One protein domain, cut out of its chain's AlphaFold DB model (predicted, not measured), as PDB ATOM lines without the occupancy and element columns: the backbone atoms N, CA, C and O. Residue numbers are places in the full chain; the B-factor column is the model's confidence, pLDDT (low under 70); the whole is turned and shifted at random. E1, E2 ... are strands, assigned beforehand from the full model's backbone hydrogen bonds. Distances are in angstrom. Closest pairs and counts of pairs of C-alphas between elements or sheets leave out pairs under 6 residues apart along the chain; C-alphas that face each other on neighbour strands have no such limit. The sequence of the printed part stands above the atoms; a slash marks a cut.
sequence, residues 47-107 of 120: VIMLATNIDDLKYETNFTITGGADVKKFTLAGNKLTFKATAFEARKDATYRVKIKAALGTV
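This is residues 47 to 107 of the 120 residues of an uncharacterized protein of uncultured Gammaproteobacteria bacterium (UniProt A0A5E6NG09). Two small antiparallel sheets lie loosely next to each other: a long two-stranded ribbon of E2 and E5, and a shorter sheet of three short strands, E1, E4 and E3, whose edge strand E3 is the one near E2. Beyond one end, residues 87 to 93 stick out as a free loop and add to the length. The printed part has 61 residues with no named helix and five named strands, E1 to E5 along the chain; its class is all strand, though under half of the residues, 28 of 61, are in named elements. The small sheet runs E1, E4, E3. The whole is loose, with a radius of gyration of the C-alphas of 13.9 A, and spans 46 by 18 by 18 A.

E1, residues 47 to 49, starts at C-alpha 47 at (32.053, -27.959, -12.651) and is 6.6 A long. E2, residues 59 to 67, is the longest strand by residues; it runs 24.7 A from C-alpha 59 at (44.457, -9.804, -20.599). E3, residues 74 to 77, is 10.3 A long, and E4, residues 80 to 83, is 9.7 A. E5, residues 99 to 106, runs 23.3 A and ends at C-alpha 106 at (42.591, -7.028, -24.462).

In the sheet of three strands, E1 and E4 are antiparallel at 142 degrees; N 48 and O 81 are 2.8 A apart, within hydrogen-bond range. E4, the inner strand, is antiparallel to E3 at 162 degrees, with N 82 and O 75 2.8 A apart; E3 and E4 form a hairpin. From E3 toward the other sheet, the closest C-alphas of E2 and E3 are those of Ile 65 and Leu 76, 7.2 A apart, one of 3 pairs within 8 A. E2 and E5 are antiparallel at 155 degrees; N 105 and O 60 are 2.7 A apart, and N 99 and O 67 are 2.8 A apart. E5 is apart from E1, E3 and E4, and E2 is apart from E1 and E4.

The C-alphas of Lys 58 and Glu 89 are the two farthest apart, at 45.8 A. The printed part, residues 47 to 107 of a chain of 120, has no cut. The link from E3 to E4 is tight, those from E1 to E2 and from E2 to E3 are short, and the link from E4 to E5, residues 84 to 98, is long; in it, residues 87 to 93 stand free. The mean pLDDT of the printed part is 90.3; residues 106 and 107 are under 70.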
ATOM      1  N   VAL A  47      31.541 -29.258 -12.205       97.75
ATOM      2  CA  VAL A  47      32.053 -27.959 -12.651       97.75
ATOM      3  C   VAL A  47      33.578 -28.013 -12.651       97.75
ATOM      4  O   VAL A  47      34.196 -28.380 -11.651       97.75
ATOM      5  N   ILE A  48      34.175 -27.663 -13.786       97.31
ATOM      6  CA  ILE A  48      35.616 -27.643 -14.027       97.31
ATOM      7  C   ILE A  48      36.014 -26.195 -14.281       97.31
ATOM      8  O   ILE A  48      35.461 -25.543 -15.172       97.31
ATOM      9  N   MET A  49      36.979 -25.695 -13.512       96.56
ATOM     10  CA  MET A  49      37.505 -24.354 -13.728       96.56
ATOM     11  C   MET A  49      38.598 -24.373 -14.787       96.56
ATOM     12  O   MET A  49      39.657 -24.975 -14.600       96.56
ATOM     13  N   LEU A  50      38.334 -23.704 -15.907       94.88
ATOM     14  CA  LEU A  50      39.323 -23.521 -16.952       94.88
ATOM     15  C   LEU A  50      40.352 -22.471 -16.525       94.88
ATOM     16  O   LEU A  50      39.998 -21.397 -16.037       94.88
ATOM     17  N   ALA A  51      41.623 -22.796 -16.729       92.69
ATOM     18  CA  ALA A  51      42.764 -21.970 -16.377       92.69
ATOM     19  C   ALA A  51      43.773 -21.954 -17.525       92.69
ATOM     20  O   ALA A  51      43.833 -22.877 -18.345       92.69
ATOM     21  N   THR A  52      44.569 -20.892 -17.580       89.69
ATOM     22  CA  THR A  52      45.709 -20.788 -18.491       89.69
ATOM     23  C   THR A  52      46.966 -20.467 -17.703       89.69
ATOM     24  O   THR A  52      46.921 -20.243 -16.496       89.69
ATOM     25  N   ASN A  53      48.104 -20.453 -18.380       86.00
ATOM     26  CA  ASN A  53      49.368 -20.021 -17.795       86.00
ATOM     27  C   ASN A  53      49.540 -18.490 -17.739       86.00
ATOM     28  O   ASN A  53      50.643 -18.039 -17.440       86.00
ATOM     29  N   ILE A  54      48.505 -17.712 -18.075       81.31
ATOM     30  CA  ILE A  54      48.482 -16.249 -17.987       81.31
ATOM     31  C   ILE A  54      47.360 -15.849 -17.022       81.31
ATOM     32  O   ILE A  54      46.201 -16.179 -17.272       81.31
ATOM     33  N   ASP A  55      47.699 -15.137 -15.943       73.88
ATOM     34  CA  ASP A  55      46.728 -14.520 -15.018       73.88
ATOM     35  C   ASP A  55      46.811 -12.979 -14.978       73.88
ATOM     36  O   ASP A  55      46.131 -12.334 -14.181       73.88
ATOM     37  N   ASP A  56      47.621 -12.387 -15.864       74.81
ATOM     38  CA  ASP A  56      47.834 -10.942 -15.921       74.81
ATOM     39  C   ASP A  56      46.517 -10.224 -16.249       74.81
ATOM     40  O   ASP A  56      45.938 -10.414 -17.320       74.81
ATOM     41  N   LEU A  57      46.086  -9.356 -15.327       73.06
ATOM     42  CA  LEU A  57      44.846  -8.574 -15.381       73.06
ATOM     43  C   LEU A  57      44.716  -7.689 -16.631       73.06
ATOM     44  O   LEU A  57      43.627  -7.200 -16.923       73.06
ATOM     45  N   LYS A  58      45.804  -7.464 -17.378       75.38
ATOM     46  CA  LYS A  58      45.773  -6.771 -18.675       75.38
ATOM     47  C   LYS A  58      45.084  -7.582 -19.771       75.38
ATOM     48  O   LYS A  58      44.617  -7.002 -20.755       75.38
ATOM     49  N   TYR A  59      45.042  -8.902 -19.622       78.56
ATOM     50  CA  TYR A  59      44.457  -9.804 -20.599       78.56
ATOM     51  C   TYR A  59      43.221 -10.481 -20.028       78.56
ATOM     52  O   TYR A  59      43.241 -11.084 -18.959       78.56
ATOM     53  N   GLU A  60      42.146 -10.450 -20.800       83.62
ATOM     54  CA  GLU A  60      40.991 -11.292 -20.536       83.62
ATOM     55  C   GLU A  60      41.172 -12.619 -21.272       83.62
ATOM     56  O   GLU A  60      41.583 -12.643 -22.431       83.62
ATOM     57  N   THR A  61      40.859 -13.745 -20.629       87.94
ATOM     58  CA  THR A  61      40.856 -15.039 -21.321       87.94
ATOM     59  C   THR A  61      39.437 -15.456 -21.665       87.94
ATOM     60  O   THR A  61      38.608 -15.680 -20.787       87.94
ATOM     61  N   ASN A  62      39.197 -15.658 -22.957       90.44
ATOM     62  CA  ASN A  62      37.940 -16.159 -23.483       90.44
ATOM     63  C   ASN A  62      38.061 -17.643 -23.831       90.44
ATOM     64  O   ASN A  62      38.943 -18.044 -24.596       90.44
ATOM     65  N   PHE A  63      37.149 -18.457 -23.302       93.06
ATOM     66  CA  PHE A  63      37.061 -19.880 -23.608       93.06
ATOM     67  C   PHE A  63      35.875 -20.160 -24.527       93.06
ATOM     68  O   PHE A  63      34.790 -19.610 -24.356       93.06
ATOM     69  N   THR A  64      36.066 -21.060 -25.489       95.06
ATOM     70  CA  THR A  64      35.005 -21.519 -26.393       95.06
ATOM     71  C   THR A  64      35.059 -23.029 -26.562       95.06
ATOM     72  O   THR A  64      36.133 -23.621 -26.708       95.06
ATOM     73  N   ILE A  65      33.889 -23.670 -26.561       94.81
ATOM     74  CA  ILE A  65      33.753 -25.062 -26.988       94.81
ATOM     75  C   ILE A  65      33.785 -25.082 -28.519       94.81
ATOM     76  O   ILE A  65      32.986 -24.417 -29.168       94.81
ATOM     77  N   THR A  66      34.696 -25.861 -29.096       94.56
ATOM     78  CA  THR A  66      34.884 -25.962 -30.559       94.56
ATOM     79  C   THR A  66      34.488 -27.326 -31.124       94.56
ATOM     80  O   THR A  66      34.521 -27.530 -32.335       94.56
ATOM     81  N   GLY A  67      34.107 -28.275 -30.265       92.25
ATOM     82  CA  GLY A  67      33.630 -29.597 -30.663       92.25
ATOM     83  C   GLY A  67      34.040 -30.691 -29.680       92.25
ATOM     84  O   GLY A  67      34.183 -30.452 -28.482       92.25
ATOM     85  N   GLY A  68      34.252 -31.898 -30.204       93.31
ATOM     86  CA  GLY A  68      34.563 -33.101 -29.425       93.31
ATOM     87  C   GLY A  68      33.442 -34.136 -29.495       93.31
ATOM     88  O   GLY A  68      32.288 -33.796 -29.748       93.31
ATOM     89  N   ALA A  69      33.790 -35.408 -29.290       91.06
ATOM     90  CA  ALA A  69      32.845 -36.521 -29.412       91.06
ATOM     91  C   ALA A  69      31.685 -36.423 -28.406       91.06
ATOM     92  O   ALA A  69      30.564 -36.825 -28.707       91.06
ATOM     93  N   ASP A  70      31.938 -35.839 -27.233       96.00
ATOM     94  CA  ASP A  70      30.973 -35.739 -26.140       96.00
ATOM     95  C   ASP A  70      30.452 -34.313 -25.928       96.00
ATOM     96  O   ASP A  70      29.873 -34.031 -24.885       96.00
ATOM     97  N   VAL A  71      30.622 -33.412 -26.902       93.88
ATOM     98  CA  VAL A  71      30.365 -31.966 -26.750       93.88
ATOM     99  C   VAL A  71      28.995 -31.626 -26.147       93.88
ATOM    100  O   VAL A  71      28.890 -30.717 -25.335       93.88
ATOM    101  N   LYS A  72      27.954 -32.407 -26.464       96.75
ATOM    102  CA  LYS A  72      26.583 -32.214 -25.959       96.75
ATOM    103  C   LYS A  72      26.434 -32.428 -24.447       96.75
ATOM    104  O   LYS A  72      25.422 -32.032 -23.881       96.75
ATOM    105  N   LYS A  73      27.411 -33.068 -23.798       96.06
ATOM    106  CA  LYS A  73      27.449 -33.268 -22.342       96.06
ATOM    107  C   LYS A  73      28.143 -32.120 -21.607       96.06
ATOM    108  O   LYS A  73      28.240 -32.168 -20.386       96.06
ATOM    109  N   PHE A  74      28.639 -31.120 -22.333       98.19
ATOM    110  CA  PHE A  74      29.360 -29.991 -21.764       98.19
ATOM    111  C   PHE A  74      28.631 -28.680 -22.038       98.19
ATOM    112  O   PHE A  74      28.154 -28.433 -23.144       98.19
ATOM    113  N   THR A  75      28.600 -27.811 -21.037       98.31
ATOM    114  CA  THR A  75      28.164 -26.417 -21.172       98.31
ATOM    115  C   THR A  75      29.254 -25.502 -20.641       98.31
ATOM    116  O   THR A  75      29.923 -25.852 -19.671       98.31
ATOM    117  N   LEU A  76      29.428 -24.330 -21.246       97.44
ATOM    118  CA  LEU A  76      30.462 -23.375 -20.860       97.44
ATOM    119  C   LEU A  76      29.836 -22.021 -20.526       97.44
ATOM    120  O   LEU A  76      29.083 -21.478 -21.331       97.44
ATOM    121  N   ALA A  77      30.172 -21.484 -19.355       97.25
ATOM    122  CA  ALA A  77      29.805 -20.138 -18.924       97.25
ATOM    123  C   ALA A  77      31.047 -19.429 -18.361       97.25
ATOM    124  O   ALA A  77      31.545 -19.788 -17.292       97.25
ATOM    125  N   GLY A  78      31.585 -18.452 -19.098       94.44
ATOM    126  CA  GLY A  78      32.885 -17.853 -18.781       94.44
ATOM    127  C   GLY A  78      33.993 -18.911 -18.786       94.44
ATOM    128  O   GLY A  78      34.176 -19.619 -19.774       94.44
ATOM    129  N   ASN A  79      34.697 -19.067 -17.664       95.06
ATOM    130  CA  ASN A  79      35.695 -20.122 -17.460       95.06
ATOM    131  C   ASN A  79      35.147 -21.377 -16.747       95.06
ATOM    132  O   ASN A  79      35.920 -22.276 -16.420       95.06
ATOM    133  N   LYS A  80      33.833 -21.462 -16.494       97.69
ATOM    134  CA  LYS A  80      33.186 -22.628 -15.869       97.69
ATOM    135  C   LYS A  80      32.707 -23.602 -16.938       97.69
ATOM    136  O   LYS A  80      31.685 -23.363 -17.584       97.69
ATOM    137  N   LEU A  81      33.430 -24.704 -17.109       98.25
ATOM    138  CA  LEU A  81      33.018 -25.818 -17.956       98.25
ATOM    139  C   LEU A  81      32.265 -26.842 -17.100       98.25
ATOM    140  O   LEU A  81      32.860 -27.506 -16.255       98.25
ATOM    141  N   THR A  82      30.964 -26.985 -17.314       98.31
ATOM    142  CA  THR A  82      30.139 -27.976 -16.612       98.31
ATOM    143  C   THR A  82      30.014 -29.231 -17.458       98.31
ATOM    144  O   THR A  82      29.592 -29.160 -18.611       98.31
ATOM    145  N   PHE A  83      30.358 -30.377 -16.880       98.25
ATOM    146  CA  PHE A  83      30.167 -31.704 -17.450       98.25
ATOM    147  C   PHE A  83      28.953 -32.384 -16.815       98.25
ATOM    148  O   PHE A  83      28.889 -32.494 -15.590       98.25
ATOM    149  N   LYS A  84      28.030 -32.872 -17.648       97.19
ATOM    150  CA  LYS A  84      26.898 -33.698 -17.227       97.19
ATOM    151  C   LYS A  84      27.260 -35.175 -17.270       97.19
ATOM    152  O   LYS A  84      27.330 -35.768 -18.352       97.19
ATOM    153  N   ALA A  85      27.509 -35.750 -16.098       93.12
ATOM    154  CA  ALA A  85      27.881 -37.151 -15.977       93.12
ATOM    155  C   ALA A  85      26.665 -38.058 -16.203       93.12
ATOM    156  O   ALA A  85      25.552 -37.750 -15.785       93.12
ATOM    157  N   THR A  86      26.887 -39.196 -16.854       91.62
ATOM    158  CA  THR A  86      25.886 -40.265 -16.968       91.62
ATOM    159  C   THR A  86      26.242 -41.416 -16.030       91.62
ATOM    160  O   THR A  86      27.293 -41.382 -15.384       91.62
ATOM    161  N   ALA A  87      25.394 -42.443 -15.983       91.06
ATOM    162  CA  ALA A  87      25.702 -43.693 -15.301       91.06
ATOM    163  C   ALA A  87      26.993 -44.324 -15.858       91.06
ATOM    164  O   ALA A  87      27.283 -44.180 -17.054       91.06
ATOM    165  N   PHE A  88      27.748 -45.023 -15.008       87.88
ATOM    166  CA  PHE A  88      29.016 -45.668 -15.365       87.88
ATOM    167  C   PHE A  88      28.800 -46.736 -16.445       87.88
ATOM    168  O   PHE A  88      29.466 -46.729 -17.478       87.88
ATOM    169  N   GLU A  89      27.757 -47.551 -16.276       90.06
ATOM    170  CA  GLU A  89      27.382 -48.641 -17.187       90.06
ATOM    171  C   GLU A  89      26.752 -48.169 -18.513       90.06
ATOM    172  O   GLU A  89      26.470 -48.972 -19.402       90.06
ATOM    173  N   ALA A  90      26.529 -46.861 -18.699       88.81
ATOM    174  CA  ALA A  90      25.939 -46.333 -19.932       88.81
ATOM    175  C   ALA A  90      26.891 -46.410 -21.144       88.81
ATOM    176  O   ALA A  90      26.473 -46.161 -22.278       88.81
ATOM    177  N   ARG A  91      28.180 -46.704 -20.926       85.56
ATOM    178  CA  ARG A  91      29.196 -46.794 -21.981       85.56
ATOM    179  C   ARG A  91      30.376 -47.677 -21.575       85.56
ATOM    180  O   ARG A  91      30.710 -47.771 -20.408       85.56
ATOM    181  N   LYS A  92      31.063 -48.257 -22.568       86.00
ATOM    182  CA  LYS A  92      32.236 -49.132 -22.348       86.00
ATOM    183  C   LYS A  92      33.517 -48.390 -21.930       86.00
ATOM    184  O   LYS A  92      34.303 -48.928 -21.168       86.00
ATOM    185  N   ASP A  93      33.755 -47.191 -22.467       86.31
ATOM    186  CA  ASP A  93      34.913 -46.338 -22.131       86.31
ATOM    187  C   ASP A  93      34.412 -45.155 -21.309       86.31
ATOM    188  O   ASP A  93      33.726 -44.326 -21.887       86.31
ATOM    189  N   ALA A  94      34.755 -45.021 -20.028       88.69
ATOM    190  CA  ALA A  94      34.303 -43.915 -19.174       88.69
ATOM    191  C   ALA A  94      35.015 -42.562 -19.435       88.69
ATOM    192  O   ALA A  94      34.891 -41.626 -18.646       88.69
ATOM    193  N   THR A  95      35.736 -42.418 -20.555       92.38
ATOM    194  CA  THR A  95      36.425 -41.177 -20.943       92.38
ATOM    195  C   THR A  95      35.550 -40.263 -21.800       92.38
ATOM    196  O   THR A  95      35.102 -40.638 -22.889       92.38
ATOM    197  N   TYR A  96      35.388 -39.010 -21.375       93.50
ATOM    198  CA  TYR A  96      34.629 -37.990 -22.104       93.50
ATOM    199  C   TYR A  96      35.551 -36.979 -22.785       93.50
ATOM    200  O   TYR A  96      36.543 -36.545 -22.205       93.50
ATOM    201  N   ARG A  97      35.232 -36.607 -24.031       93.56
ATOM    202  CA  ARG A  97      36.107 -35.766 -24.867       93.56
ATOM    203  C   ARG A  97      35.396 -34.499 -25.351       93.56
ATOM    204  O   ARG A  97      34.446 -34.572 -26.133       93.56
ATOM    205  N   VAL A  98      35.931 -33.341 -24.968       97.12
ATOM    206  CA  VAL A  98      35.523 -32.004 -25.433       97.12
ATOM    207  C   VAL A  98      36.746 -31.232 -25.928       97.12
ATOM    208  O   VAL A  98      37.838 -31.379 -25.383       97.12
ATOM    209  N   LYS A  99      36.586 -30.432 -26.986       94.56
ATOM    210  CA  LYS A  99      37.630 -29.539 -27.506       94.56
ATOM    211  C   LYS A  99      37.344 -28.111 -27.058       94.56
ATOM    212  O   LYS A  99      36.300 -27.554 -27.405       94.56
ATOM    213  N   ILE A 100      38.288 -27.516 -26.334       96.06
ATOM    214  CA  ILE A 100      38.219 -26.135 -25.848       96.06
ATOM    215  C   ILE A 100      39.309 -25.308 -26.527       96.06
ATOM    216  O   ILE A 100      40.455 -25.745 -26.615       96.06
ATOM    217  N   LYS A 101      38.956 -24.107 -26.983       92.81
ATOM    218  CA  LYS A 101      39.906 -23.078 -27.410       92.81
ATOM    219  C   LYS A 101      39.922 -21.963 -26.368       92.81
ATOM    220  O   LYS A 101      38.860 -21.475 -25.992       92.81
ATOM    221  N   ALA A 102      41.117 -21.552 -25.954       91.31
ATOM    222  CA  ALA A 102      41.338 -20.319 -25.208       91.31
ATOM    223  C   ALA A 102      41.888 -19.243 -26.155       91.31
ATOM    224  O   ALA A 102      42.677 -19.553 -27.051       91.31
ATOM    225  N   ALA A 103      41.477 -17.994 -25.970       88.31
ATOM    226  CA  ALA A 103      42.004 -16.839 -26.687       88.31
ATOM    227  C   ALA A 103      42.163 -15.656 -25.729       88.31
ATOM    228  O   ALA A 103      41.299 -15.431 -24.881       88.31
ATOM    229  N   LEU A 104      43.250 -14.900 -25.886       86.31
ATOM    230  CA  LEU A 104      43.445 -13.644 -25.168       86.31
ATOM    231  C   LEU A 104      42.614 -12.545 -25.838       86.31
ATOM    232  O   LEU A 104      42.670 -12.367 -27.054       86.31
ATOM    233  N   GLY A 105      41.849 -11.821 -25.033       76.44
ATOM    234  CA  GLY A 105      41.292 -10.514 -25.341       76.44
ATOM    235  C   GLY A 105      42.084  -9.427 -24.616       76.44
ATOM    236  O   GLY A 105      42.739  -9.678 -23.603       76.44
ATOM    237  N   THR A 106      42.040  -8.207 -25.136       68.31
ATOM    238  CA  THR A 106      42.591  -7.028 -24.462       68.31
ATOM    239  C   THR A 106      41.516  -6.382 -23.605       68.31
ATOM    240  O   THR A 106      40.434  -6.078 -24.114       68.31
ATOM    241  N   VAL A 107      41.819  -6.105 -22.337       64.69
ATOM    242  CA  VAL A 107      40.938  -5.276 -21.509       64.69
ATOM    243  C   VAL A 107      40.991  -3.845 -22.052       64.69
ATOM    244  O   VAL A 107      42.059  -3.237 -22.112       64.69
TER     245      VAL A 107